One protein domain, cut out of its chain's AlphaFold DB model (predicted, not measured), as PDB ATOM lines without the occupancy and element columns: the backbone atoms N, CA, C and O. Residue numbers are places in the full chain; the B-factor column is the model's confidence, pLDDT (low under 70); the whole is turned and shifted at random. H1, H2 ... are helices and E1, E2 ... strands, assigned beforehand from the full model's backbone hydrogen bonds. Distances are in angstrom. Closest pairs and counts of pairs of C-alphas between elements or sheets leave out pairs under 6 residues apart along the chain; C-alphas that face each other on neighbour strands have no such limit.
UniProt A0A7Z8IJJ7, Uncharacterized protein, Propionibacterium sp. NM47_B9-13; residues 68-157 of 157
ATOM      1  N   VAL A  68     -47.231  -8.172 -22.252       93.31
ATOM      2  CA  VAL A  68     -46.830  -6.777 -22.035       93.31
ATOM      3  C   VAL A  68     -45.970  -6.283 -23.195       93.31
ATOM      4  O   VAL A  68     -44.871  -6.779 -23.445       93.31
ATOM      5  N   LYS A  69     -46.442  -5.251 -23.902       92.81
ATOM      6  CA  LYS A  69     -45.659  -4.515 -24.902       92.81
ATOM      7  C   LYS A  69     -44.918  -3.361 -24.237       92.81
ATOM      8  O   LYS A  69     -45.543  -2.417 -23.760       92.81
ATOM      9  N   VAL A  70     -43.588  -3.397 -24.284       94.25
ATOM     10  CA  VAL A  70     -42.733  -2.292 -23.827       94.25
ATOM     11  C   VAL A  70     -42.247  -1.489 -25.031       94.25
ATOM     12  O   VAL A  70     -41.499  -1.991 -25.869       94.25
ATOM     13  N   GLY A  71     -42.655  -0.227 -25.122       93.94
ATOM     14  CA  GLY A  71     -42.157   0.718 -26.115       93.94
ATOM     15  C   GLY A  71     -40.954   1.476 -25.572       93.94
ATOM     16  O   GLY A  71     -40.993   1.992 -24.460       93.94
ATOM     17  N   VAL A  72     -39.881   1.586 -26.356       94.88
ATOM     18  CA  VAL A  72     -38.688   2.350 -25.972       94.88
ATOM     19  C   VAL A  72     -38.474   3.484 -26.961       94.88
ATOM     20  O   VAL A  72     -38.335   3.255 -28.160       94.88
ATOM     21  N   VAL A  73     -38.395   4.715 -26.459       95.75
ATOM     22  CA  VAL A  73     -38.174   5.909 -27.282       95.75
ATOM     23  C   VAL A  73     -37.004   6.722 -26.740       95.75
ATOM     24  O   VAL A  73     -36.866   6.917 -25.534       95.75
ATOM     25  N   ALA A  74     -36.126   7.212 -27.614       96.75
ATOM     26  CA  ALA A  74     -35.164   8.230 -27.207       96.75
ATOM     27  C   ALA A  74     -35.890   9.565 -27.008       96.75
ATOM     28  O   ALA A  74     -36.732   9.940 -27.818       96.75
ATOM     29  N   ALA A  75     -35.565  10.283 -25.932       97.06
ATOM     30  CA  ALA A  75     -36.192  11.558 -25.587       97.06
ATOM     31  C   ALA A  75     -35.667  12.713 -26.463       97.06
ATOM     32  O   ALA A  75     -35.130  13.699 -25.962       97.06
ATOM     33  N   ASP A  76     -35.781  12.569 -27.778       97.44
ATOM     34  CA  ASP A  76     -35.492  13.578 -28.787       97.44
ATOM     35  C   ASP A  76     -36.622  13.624 -29.823       97.44
ATOM     36  O   ASP A  76     -37.350  12.649 -30.025       97.44
ATOM     37  N   LEU A  77     -36.774  14.773 -30.486       96.31
ATOM     38  CA  LEU A  77     -37.884  15.010 -31.407       96.31
ATOM     39  C   LEU A  77     -37.929  13.981 -32.544       96.31
ATOM     40  O   LEU A  77     -39.009  13.564 -32.946       96.31
ATOM     41  N   ARG A  78     -36.775  13.558 -33.073       96.50
ATOM     42  CA  ARG A  78     -36.727  12.647 -34.221       96.50
ATOM     43  C   ARG A  78     -37.263  11.272 -33.838       96.50
ATOM     44  O   ARG A  78     -38.111  10.730 -34.550       96.50
ATOM     45  N   SER A  79     -36.784  10.711 -32.733       95.62
ATOM     46  CA  SER A  79     -37.240   9.409 -32.248       95.62
ATOM     47  C   SER A  79     -38.702   9.430 -31.829       95.62
ATOM     48  O   SER A  79     -39.445   8.523 -32.196       95.62
ATOM     49  N   VAL A  80     -39.143  10.488 -31.150       96.38
ATOM     50  CA  VAL A  80     -40.547  10.643 -30.755       96.38
ATOM     51  C   VAL A  80     -41.460  10.778 -31.978       96.38
ATOM     52  O   VAL A  80     -42.464  10.080 -32.075       96.38
ATOM     53  N   MET A  81     -41.086  11.577 -32.979       96.31
ATOM     54  CA  MET A  81     -41.858  11.679 -34.225       96.31
ATOM     55  C   MET A  81     -41.875  10.374 -35.026       96.31
ATOM     56  O   MET A  81     -42.855  10.105 -35.708       96.31
ATOM     57  N   THR A  82     -40.829   9.548 -34.934       93.25
ATOM     58  CA  THR A  82     -40.798   8.220 -35.577       93.25
ATOM     59  C   THR A  82     -41.742   7.225 -34.894       93.25
ATOM     60  O   THR A  82     -42.295   6.337 -35.545       93.25
ATOM     61  N   ALA A  83     -41.926   7.368 -33.580       92.31
ATOM     62  CA  ALA A  83     -42.863   6.565 -32.801       92.31
ATOM     63  C   ALA A  83     -44.318   7.053 -32.928       92.31
ATOM     64  O   ALA A  83     -45.248   6.304 -32.633       92.31
ATOM     65  N   ARG A  84     -44.534   8.291 -33.387       93.50
ATOM     66  CA  ARG A  84     -45.868   8.872 -33.556       93.50
ATOM     67  C   ARG A  84     -46.713   8.052 -34.534       93.50
ATOM     68  O   ARG A  84     -46.285   7.767 -35.648       93.50
ATOM     69  N   GLY A  85     -47.946   7.747 -34.133       84.75
ATOM     70  CA  GLY A  85     -48.904   7.002 -34.956       84.75
ATOM     71  C   GLY A  85     -48.661   5.493 -35.000       84.75
ATOM     72  O   GLY A  85     -49.360   4.804 -35.737       84.75
ATOM     73  N   ARG A  86     -47.695   4.980 -34.227       86.06
ATOM     74  CA  ARG A  86     -47.583   3.547 -33.936       86.06
ATOM     75  C   ARG A  86     -48.561   3.156 -32.828       86.06
ATOM     76  O   ARG A  86     -49.013   4.015 -32.069       86.06
ATOM     77  N   ASP A  87     -48.847   1.861 -32.730       86.88
ATOM     78  CA  ASP A  87     -49.644   1.310 -31.635       86.88
ATOM     79  C   ASP A  87     -49.023   1.662 -30.281       86.88
ATOM     80  O   ASP A  87     -47.806   1.568 -30.086       86.88
ATOM     81  N   LEU A  88     -49.880   2.060 -29.341       84.06
ATOM     82  CA  LEU A  88     -49.449   2.418 -27.999       84.06
ATOM     83  C   LEU A  88     -48.967   1.165 -27.251       84.06
ATOM     84  O   LEU A  88     -49.662   0.143 -27.258       84.06
ATOM     85  N   PRO A  89     -47.787   1.220 -26.608       91.00
ATOM     86  CA  PRO A  89     -47.322   0.133 -25.761       91.00
ATOM     87  C   PRO A  89     -48.120   0.088 -24.450       91.00
ATOM     88  O   PRO A  89     -48.753   1.069 -24.064       91.00
ATOM     89  N   ASN A  90     -48.039  -1.037 -23.738       94.00
ATOM     90  CA  ASN A  90     -48.523  -1.134 -22.360       94.00
ATOM     91  C   ASN A  90     -47.658  -0.292 -21.413       94.00
ATOM     92  O   ASN A  90     -48.188   0.297 -20.481       94.00
ATOM     93  N   LEU A  91     -46.345  -0.243 -21.671       96.00
ATOM     94  CA  LEU A  91     -45.374   0.559 -20.926       96.00
ATOM     95  C   LEU A  91     -44.475   1.332 -21.894       96.00
ATOM     96  O   LEU A  91     -43.861   0.742 -22.786       96.00
ATOM     97  N   LEU A  92     -44.354   2.642 -21.710       96.75
ATOM     98  CA  LEU A  92     -43.470   3.512 -22.474       96.75
ATOM     99  C   LEU A  92     -42.238   3.907 -21.649       96.75
ATOM    100  O   LEU A  92     -42.314   4.618 -20.650       96.75
ATOM    101  N   VAL A  93     -41.060   3.529 -22.140       97.50
ATOM    102  CA  VAL A  93     -39.766   3.892 -21.563       97.50
ATOM    103  C   VAL A  93     -39.106   4.992 -22.389       97.50
ATOM    104  O   VAL A  93     -38.767   4.801 -23.560       97.50
ATOM    105  N   ALA A  94     -38.815   6.127 -21.758       97.12
ATOM    106  CA  ALA A  94     -38.016   7.189 -22.356       97.12
ATOM    107  C   ALA A  94     -36.524   7.041 -22.008       97.12
ATOM    108  O   ALA A  94     -36.114   7.036 -20.843       97.12
ATOM    109  N   ARG A  95     -35.666   6.984 -23.032       96.62
ATOM    110  CA  ARG A  95     -34.203   6.997 -22.897       96.62
ATOM    111  C   ARG A  95     -33.671   8.425 -22.965       96.62
ATOM    112  O   ARG A  95     -33.707   9.058 -24.020       96.62
ATOM    113  N   ARG A  96     -33.113   8.919 -21.854       95.06
ATOM    114  CA  ARG A  96     -32.556  10.285 -21.746       95.06
ATOM    115  C   ARG A  96     -31.039  10.304 -21.722       95.06
ATOM    116  O   ARG A  96     -30.439   9.562 -20.962       95.06
ATOM    117  N   GLY A  97     -30.406  11.209 -22.452       93.69
ATOM    118  CA  GLY A  97     -28.948  11.285 -22.546       93.69
ATOM    119  C   GLY A  97     -28.475  12.532 -23.289       93.69
ATOM    120  O   GLY A  97     -29.277  13.432 -23.543       93.69
ATOM    121  N   PRO A  98     -27.184  12.614 -23.646       92.69
ATOM    122  CA  PRO A  98     -26.676  13.697 -24.485       92.69
ATOM    123  C   PRO A  98     -27.485  13.807 -25.789       92.69
ATOM    124  O   PRO A  98     -27.629  12.822 -26.506       92.69
ATOM    125  N   GLY A  99     -28.048  14.989 -26.063       92.50
ATOM    126  CA  GLY A  99     -28.918  15.232 -27.226       92.50
ATOM    127  C   GLY A  99     -30.343  14.665 -27.122       92.50
ATOM    128  O   GLY A  99     -31.118  14.830 -28.054       92.50
ATOM    129  N   ARG A 100     -30.698  14.020 -26.001       95.56
ATOM    130  CA  ARG A 100     -31.997  13.370 -25.746       95.56
ATOM    131  C   ARG A 100     -32.575  13.873 -24.423       95.56
ATOM    132  O   ARG A 100     -32.514  13.183 -23.400       95.56
ATOM    133  N   SER A 101     -33.029  15.124 -24.421       95.38
ATOM    134  CA  SER A 101     -33.441  15.867 -23.221       95.38
ATOM    135  C   SER A 101     -34.894  16.338 -23.231       95.38
ATOM    136  O   SER A 101     -35.263  17.145 -22.383       95.38
ATOM    137  N   MET A 102     -35.706  15.861 -24.173       97.12
ATOM    138  CA  MET A 102     -37.120  16.207 -24.271       97.12
ATOM    139  C   MET A 102     -37.856  15.852 -22.965       97.12
ATOM    140  O   MET A 102     -37.588  14.813 -22.334       97.12
ATOM    141  N   LEU A 103     -38.724  16.758 -22.510       96.75
ATOM    142  CA  LEU A 103     -39.454  16.600 -21.254       96.75
ATOM    143  C   LEU A 103     -40.602  15.606 -21.429       96.75
ATOM    144  O   LEU A 103     -41.103  15.417 -22.532       96.75
ATOM    145  N   ASP A 104     -41.039  14.980 -20.336       97.31
ATOM    146  CA  ASP A 104     -42.086  13.948 -20.405       97.31
ATOM    147  C   ASP A 104     -43.409  14.521 -20.925       97.31
ATOM    148  O   ASP A 104     -44.098  13.847 -21.678       97.31
ATOM    149  N   GLY A 105     -43.717  15.782 -20.594       97.56
ATOM    150  CA  GLY A 105     -44.892  16.481 -21.126       97.56
ATOM    151  C   GLY A 105     -44.808  16.755 -22.631       97.56
ATOM    152  O   GLY A 105     -45.817  16.679 -23.322       97.56
ATOM    153  N   ASP A 106     -43.609  16.997 -23.168       97.62
ATOM    154  CA  ASP A 106     -43.433  17.154 -24.615       97.62
ATOM    155  C   ASP A 106     -43.585  15.798 -25.318       97.62
ATOM    156  O   ASP A 106     -44.206  15.713 -26.376       97.62
ATOM    157  N   VAL A 107     -43.061  14.715 -24.726       97.31
ATOM    158  CA  VAL A 107     -43.250  13.344 -25.238       97.31
ATOM    159  C   VAL A 107     -44.731  12.976 -25.246       97.31
ATOM    160  O   VAL A 107     -45.238  12.536 -26.275       97.31
ATOM    161  N   GLU A 108     -45.431  13.243 -24.145       97.19
ATOM    162  CA  GLU A 108     -46.875  13.051 -24.015       97.19
ATOM    163  C   GLU A 108     -47.658  13.858 -25.050       97.19
ATOM    164  O   GLU A 108     -48.544  13.316 -25.702       97.19
ATOM    165  N   SER A 109     -47.284  15.116 -25.291       96.88
ATOM    166  CA  SER A 109     -47.961  15.960 -26.282       96.88
ATOM    167  C   SER A 109     -47.888  15.409 -27.712       96.88
ATOM    168  O   SER A 109     -48.786  15.658 -28.517       96.88
ATOM    169  N   VAL A 110     -46.835  14.650 -28.040       96.38
ATOM    170  CA  VAL A 110     -46.632  14.087 -29.382       96.38
ATOM    171  C   VAL A 110     -47.176  12.664 -29.495       96.38
ATOM    172  O   VAL A 110     -47.754  12.321 -30.529       96.38
ATOM    173  N   LEU A 111     -46.980  11.833 -28.466       95.50
ATOM    174  CA  LEU A 111     -47.370  10.418 -28.472       95.50
ATOM    175  C   LEU A 111     -48.774  10.168 -27.909       95.50
ATOM    176  O   LEU A 111     -49.314   9.086 -28.105       95.50
ATOM    177  N   GLY A 112     -49.363  11.143 -27.217       94.31
ATOM    178  CA  GLY A 112     -50.640  11.000 -26.512       94.31
ATOM    179  C   GLY A 112     -50.545  10.213 -25.203       94.31
ATOM    180  O   GLY A 112     -51.556  10.053 -24.526       94.31
ATOM    181  N   VAL A 113     -49.352   9.732 -24.841       94.81
ATOM    182  CA  VAL A 113     -49.082   8.995 -23.604       94.81
ATOM    183  C   VAL A 113     -47.783   9.471 -22.976       94.81
ATOM    184  O   VAL A 113     -46.789   9.734 -23.662       94.81
ATOM    185  N   ARG A 114     -47.788   9.584 -21.652       95.94
ATOM    186  CA  ARG A 114     -46.600   9.941 -20.883       95.94
ATOM    187  C   ARG A 114     -45.696   8.718 -20.709       95.94
ATOM    188  O   ARG A 114     -46.224   7.632 -20.502       95.94
ATOM    189  N   PRO A 115     -44.360   8.865 -20.747       97.19
ATOM    190  CA  PRO A 115     -43.468   7.777 -20.362       97.19
ATOM    191  C   PRO A 115     -43.719   7.323 -18.920       97.19
ATOM    192  O   PRO A 115     -43.695   8.152 -18.009       97.19
ATOM    193  N   ASP A 116     -43.888   6.018 -18.723       97.44
ATOM    194  CA  ASP A 116     -44.006   5.378 -17.408       97.44
ATOM    195  C   ASP A 116     -42.660   5.362 -16.681       97.44
ATOM    196  O   ASP A 116     -42.581   5.523 -15.463       97.44
ATOM    197  N   LEU A 117     -41.576   5.204 -17.448       97.06
ATOM    198  CA  LEU A 117     -40.219   5.103 -16.929       97.06
ATOM    199  C   LEU A 117     -39.225   5.925 -17.733       97.06
ATOM    200  O   LEU A 117     -39.276   6.027 -18.959       97.06
ATOM    201  N   VAL A 118     -38.232   6.457 -17.022       96.50
ATOM    202  CA  VAL A 118     -37.121   7.193 -17.622       96.50
ATOM    203  C   VAL A 118     -35.806   6.511 -17.280       96.50
ATOM    204  O   VAL A 118     -35.278   6.642 -16.172       96.50
ATOM    205  N   ILE A 119     -35.198   5.871 -18.276       95.81
ATOM    206  CA  ILE A 119     -33.882   5.248 -18.131       95.81
ATOM    207  C   ILE A 119     -32.824   6.179 -18.721       95.81
ATOM    208  O   ILE A 119     -32.788   6.464 -19.922       95.81
ATOM    209  N   LYS A 120     -31.930   6.680 -17.863       93.69
ATOM    210  CA  LYS A 120     -30.823   7.530 -18.317       93.69
ATOM    211  C   LYS A 120     -29.803   6.726 -19.108       93.69
ATOM    212  O   LYS A 120     -29.580   5.555 -18.846       93.69
ATOM    213  N   ASP A 121     -29.168   7.388 -20.055       91.56
ATOM    214  CA  ASP A 121     -28.082   6.861 -20.849       91.56
ATOM    215  C   ASP A 121     -26.864   6.548 -19.979       91.56
ATOM    216  O   ASP A 121     -26.616   7.194 -18.955       91.56
ATOM    217  N   ASP A 122     -26.098   5.556 -20.416       93.00
ATOM    218  CA  ASP A 122     -24.889   5.123 -19.740       93.00
ATOM    219  C   ASP A 122     -23.782   4.866 -20.759       93.00
ATOM    220  O   ASP A 122     -23.772   3.870 -21.481       93.00
ATOM    221  N   ARG A 123     -22.799   5.769 -20.782       88.94
ATOM    222  CA  ARG A 123     -21.658   5.710 -21.706       88.94
ATOM    223  C   ARG A 123     -20.791   4.458 -21.529       88.94
ATOM    224  O   ARG A 123     -19.924   4.216 -22.367       88.94
ATOM    225  N   ARG A 124     -20.951   3.705 -20.434       90.69
ATOM    226  CA  ARG A 124     -20.245   2.433 -20.222       90.69
ATOM    227  C   ARG A 124     -20.822   1.309 -21.078       90.69
ATOM    228  O   ARG A 124     -20.055   0.460 -21.510       90.69
ATOM    229  N   LEU A 125     -22.120   1.356 -21.394       89.62
ATOM    230  CA  LEU A 125     -22.779   0.362 -22.248       89.62
ATOM    231  C   LEU A 125     -22.218   0.380 -23.670       89.62
ATOM    232  O   LEU A 125     -21.903  -0.665 -24.221       89.62
ATOM    233  N   ALA A 126     -22.036   1.575 -24.240       84.56
ATOM    234  CA  ALA A 126     -21.469   1.722 -25.581       84.56
ATOM    235  C   ALA A 126     -20.031   1.189 -25.672       84.56
ATOM    236  O   ALA A 126     -19.639   0.669 -26.709       84.56
ATOM    237  N   ARG A 127     -19.253   1.307 -24.584       80.25
ATOM    238  CA  ARG A 127     -17.898   0.746 -24.506       80.25
ATOM    239  C   ARG A 127     -17.928  -0.774 -24.372       80.25
ATOM    240  O   ARG A 127     -17.334  -1.441 -25.202       80.25
ATOM    241  N   GLY A 128     -18.679  -1.302 -23.403       80.69
ATOM    242  CA  GLY A 128     -18.757  -2.748 -23.174       80.69
ATOM    243  C   GLY A 128     -19.339  -3.532 -24.350       80.69
ATOM    244  O   GLY A 128     -18.917  -4.653 -24.595       80.69
ATOM    245  N   HIS A 129     -20.233  -2.928 -25.142       79.88
ATOM    246  CA  HIS A 129     -20.756  -3.572 -26.348       79.88
ATOM    247  C   HIS A 129     -19.654  -3.942 -27.354       79.88
ATOM    248  O   HIS A 129     -19.742  -4.992 -27.984       79.88
ATOM    249  N   GLY A 130     -18.613  -3.109 -27.489       77.12
ATOM    250  CA  GLY A 130     -17.479  -3.399 -28.373       77.12
ATOM    251  C   GLY A 130     -16.679  -4.631 -27.944       77.12
ATOM    252  O   GLY A 130     -16.134  -5.324 -28.798       77.12
ATOM    253  N   ASP A 131     -16.687  -4.930 -26.644       80.88
ATOM    254  CA  ASP A 131     -15.967  -6.047 -26.031       80.88
ATOM    255  C   ASP A 131     -16.854  -7.299 -25.865       80.88
ATOM    256  O   ASP A 131     -16.395  -8.329 -25.379       80.88
ATOM    257  N   GLY A 132     -18.132  -7.231 -26.268       79.81
ATOM    258  CA  GLY A 132     -19.106  -8.310 -26.059       79.81
ATOM    259  C   GLY A 132     -19.559  -8.470 -24.604       79.81
ATOM    260  O   GLY A 132     -20.188  -9.468 -24.266       79.81
ATOM    261  N   GLU A 133     -19.260  -7.490 -23.752       85.44
ATOM    262  CA  GLU A 133     -19.582  -7.523 -22.329       85.44
ATOM    263  C   GLU A 133     -21.072  -7.296 -22.084       85.44
ATOM    264  O   GLU A 133     -21.705  -6.394 -22.651       85.44
ATOM    265  N   ALA A 134     -21.633  -8.087 -21.173       83.94
ATOM    266  CA  ALA A 134     -23.042  -7.986 -20.854       83.94
ATOM    267  C   ALA A 134     -23.377  -6.663 -20.129       83.94
ATOM    268  O   ALA A 134     -22.602  -6.182 -19.290       83.94
ATOM    269  N   PRO A 135     -24.559  -6.058 -20.372       87.31
ATOM    270  CA  PRO A 135     -24.937  -4.786 -19.756       87.31
ATOM    271  C   PRO A 135     -24.868  -4.783 -18.225       87.31
ATOM    272  O   PRO A 135     -24.459  -3.782 -17.636       87.31
ATOM    273  N   TRP A 136     -25.226  -5.884 -17.555       85.69
ATOM    274  CA  TRP A 136     -25.181  -5.965 -16.090       85.69
ATOM    275  C   TRP A 136     -23.757  -5.897 -15.527       85.69
ATOM    276  O   TRP A 136     -23.587  -5.383 -14.416       85.69
ATOM    277  N   VAL A 137     -22.751  -6.308 -16.304       87.19
ATOM    278  CA  VAL A 137     -21.328  -6.225 -15.949       87.19
ATOM    279  C   VAL A 137     -20.856  -4.771 -15.988       87.19
ATOM    280  O   VAL A 137     -20.347  -4.243 -14.996       87.19
ATOM    281  N   VAL A 138     -21.083  -4.076 -17.106       92.19
ATOM    282  CA  VAL A 138     -20.460  -2.762 -17.367       92.19
ATOM    283  C   VAL A 138     -21.297  -1.556 -16.936       92.19
ATOM    284  O   VAL A 138     -20.754  -0.469 -16.707       92.19
ATOM    285  N   ALA A 139     -22.619  -1.700 -16.831       93.31
ATOM    286  CA  ALA A 139     -23.506  -0.579 -16.546       93.31
ATOM    287  C   ALA A 139     -23.285   0.018 -15.148       93.31
ATOM    288  O   ALA A 139     -22.845  -0.617 -14.189       93.31
ATOM    289  N   SER A 140     -23.650   1.286 -14.995       94.56
ATOM    290  CA  SER A 140     -23.771   1.924 -13.690       94.56
ATOM    291  C   SER A 140     -24.921   1.327 -12.878       94.56
ATOM    292  O   SER A 140     -25.936   0.877 -13.409       94.56
ATOM    293  N   ARG A 141     -24.821   1.449 -11.548       94.38
ATOM    294  CA  ARG A 141     -25.930   1.142 -10.626       94.38
ATOM    295  C   ARG A 141     -27.209   1.904 -10.973       94.38
ATOM    296  O   ARG A 141     -28.296   1.382 -10.771       94.38
ATOM    297  N   ARG A 142     -27.079   3.135 -11.482       93.81
ATOM    298  CA  ARG A 142     -28.220   3.967 -11.873       93.81
ATOM    299  C   ARG A 142     -28.980   3.349 -13.042       93.81
ATOM    300  O   ARG A 142     -30.199   3.290 -12.986       93.81
ATOM    301  N   TRP A 143     -28.260   2.926 -14.077       94.69
ATOM    302  CA  TRP A 143     -28.873   2.291 -15.238       94.69
ATOM    303  C   TRP A 143     -29.518   0.961 -14.848       94.69
ATOM    304  O   TRP A 143     -30.699   0.766 -15.110       94.69
ATOM    305  N   ARG A 144     -28.788   0.115 -14.102       94.31
ATOM    306  CA  ARG A 144     -29.314  -1.169 -13.611       94.31
ATOM    307  C   ARG A 144     -30.584  -1.006 -12.782       94.31
ATOM    308  O   ARG A 144     -31.513  -1.774 -12.971       94.31
ATOM    309  N   ARG A 145     -30.658   0.011 -11.916       95.00
ATOM    310  CA  ARG A 145     -31.875   0.301 -11.141       95.00
ATOM    311  C   ARG A 145     -33.081   0.569 -12.042       95.00
ATOM    312  O   ARG A 145     -34.141   0.047 -11.756       95.00
ATOM    313  N   GLY A 146     -32.908   1.330 -13.124       95.38
ATOM    314  CA  GLY A 146     -33.998   1.579 -14.072       95.38
ATOM    315  C   GLY A 146     -34.464   0.312 -14.794       95.38
ATOM    316  O   GLY A 146     -35.646   0.176 -15.082       95.38
ATOM    317  N   CYS A 147     -33.561  -0.637 -15.055       94.31
ATOM    318  CA  CYS A 147     -33.937  -1.941 -15.607       94.31
ATOM    319  C   CYS A 147     -34.661  -2.830 -14.593       94.31
ATOM    320  O   CYS A 147     -35.596  -3.519 -14.976       94.31
ATOM    321  N   VAL A 148     -34.256  -2.796 -13.319       94.44
ATOM    322  CA  VAL A 148     -34.972  -3.497 -12.241       94.44
ATOM    323  C   VAL A 148     -36.377  -2.923 -12.076       94.44
ATOM    324  O   VAL A 148     -37.330  -3.681 -12.036       94.44
ATOM    325  N   GLU A 149     -36.521  -1.599 -12.079       96.19
ATOM    326  CA  GLU A 149     -37.827  -0.934 -11.991       96.19
ATOM    327  C   GLU A 149     -38.733  -1.289 -13.184       96.19
ATOM    328  O   GLU A 149     -39.918  -1.553 -13.009       96.19
ATOM    329  N   LEU A 150     -38.170  -1.373 -14.396       95.88
ATOM    330  CA  LEU A 150     -38.899  -1.860 -15.572       95.88
ATOM    331  C   LEU A 150     -39.338  -3.320 -15.415       95.88
ATOM    332  O   LEU A 150     -40.477  -3.647 -15.727       95.88
ATOM    333  N   MET A 151     -38.447  -4.190 -14.938       94.38
ATOM    334  CA  MET A 151     -38.761  -5.598 -14.686       94.38
ATOM    335  C   MET A 151     -39.881  -5.735 -13.648       94.38
ATOM    336  O   MET A 151     -40.822  -6.483 -13.877       94.38
ATOM    337  N   GLU A 152     -39.819  -4.984 -12.547       94.56
ATOM    338  CA  GLU A 152     -40.856  -4.977 -11.511       94.56
ATOM    339  C   GLU A 152     -42.216  -4.524 -12.062       94.56
ATOM    340  O   GLU A 152     -43.234  -5.121 -11.721       94.56
ATOM    341  N   GLN A 153     -42.249  -3.523 -12.951       94.75
ATOM    342  CA  GLN A 153     -43.493  -3.101 -13.606       94.75
ATOM    343  C   GLN A 153     -44.053  -4.163 -14.558       94.75
ATOM    344  O   GLN A 153     -45.260  -4.366 -14.577       94.75
ATOM    345  N   VAL A 154     -43.195  -4.843 -15.325       94.62
ATOM    346  CA  VAL A 154     -43.609  -5.907 -16.259       94.62
ATOM    347  C   VAL A 154     -44.081  -7.159 -15.519       94.62
ATOM    348  O   VAL A 154     -45.036  -7.796 -15.939       94.62
ATOM    349  N   MET A 155     -43.418  -7.537 -14.427       91.31
ATOM    350  CA  MET A 155     -43.794  -8.722 -13.647       91.31
ATOM    351  C   MET A 155     -44.966  -8.462 -12.692       91.31
ATOM    352  O   MET A 155     -45.578  -9.410 -12.210       91.31
ATOM    353  N   GLY A 156     -45.250  -7.196 -12.377       85.06
ATOM    354  CA  GLY A 156     -46.362  -6.794 -11.517       85.06
ATOM    355  C   GLY A 156     -47.665  -6.465 -12.254       85.06
ATOM    356  O   GLY A 156     -48.655  -6.175 -11.582       85.06
ATOM    357  N   SER A 157     -47.654  -6.450 -13.591       64.25
ATOM    358  CA  SER A 157     -48.804  -6.110 -14.445       64.25
ATOM    359  C   SER A 157     -49.701  -7.293 -14.782       64.25
ATOM    360  O   SER A 157     -49.150  -8.399 -14.966       64.25
TER     361      SER A 157
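This is residues 68 to 157 of the 157 residues of an uncharacterized protein of Propionibacterium sp. NM47_B9-13 (UniProt A0A7Z8IJJ7). A small parallel sheet of three strands, E1, E2 and E3, makes the core, and the long helix H5 covers one face of it, running along the strands. H1 and H2 touch each other and only graze the sheet, while H3 and H4 form a small helical head beyond the end of E3, off the sheet. The printed part has 90 residues with five named helices and three named strands, in the order E1 H1 E2 H2 E3 H3 H4 H5, of mixed class. It is compact, with a radius of gyration of the C-alphas of 13.6 A and spans of 37 by 32 by 18 A.

E1, residues 70 to 74, is an edge strand and the parallel neighbour of E2, residues 91 to 96, at 23 degrees; N 71 and O 91 are 2.8 A apart, within hydrogen-bond range. E2 is the inner strand, parallel at 24 degrees to the edge strand E3, residues 117 to 120, with N 94 and O 117 2.8 A apart, within hydrogen-bond range. H1, residues 77 to 83, only grazes the sheet with residues 79 to 83, and the closest C-alphas of E1 and H1, those of Val 73 and Ser 79, are 6.1 A apart. H2, residues 104 to 111, also only grazes the sheet. H1 and H2 touch at a steep tilt of 48 degrees, the same way, with the C-alphas of Val 80 and Val 107 closest at 6.7 A. E1, H1, E2 and E2, H2, E3 are strand-helix-strand units, two parallel neighbour strands with a helix between, each with a right-handed crossover. H3, residues 123 to 130, touches H4, residues 135 to 138, with the C-alphas of Arg 124 and Val 138 closest at 5.9 A; neither is on the sheet. H5, residues 141 to 155, makes two layers with the sheet, a helix on one face, at a height over the sheet of 9.0 A. It lies over E2 and E3, along the strands at 23 degrees to E3 on the local plane, and the closest C-alphas of E3 and H5, those of Ile 119 and Gly 146, are 5.5 A apart. H4 and H5 are close but not clearly touching, with the C-alphas of Trp 136 and Arg 144 closest at 6.8 A, and H3 and H5 are apart. Every O i to N i+4 pair is within hydrogen-bond range in H1, H2 and H5; H3 has 2 of 4, and H4 is too short for such a pair.

E1 begins with C-alpha 70 at (-42.733, -2.292, -23.827) and is 13.4 A long from first to last C-alpha. E2 is 16.1 A long and H3 12.0 A. H5, the longest helix, measures 20.6 A and ends with C-alpha 155 at (-43.794, -8.722, -13.647).

The two C-alphas farthest apart, those of Ser 109 and Asp 131, are 38.8 A apart. The printed part has no cut, and no link is long. The mean pLDDT of the printed part is 92.4, and residue 157, the chain's last, is the one printed residue under 70.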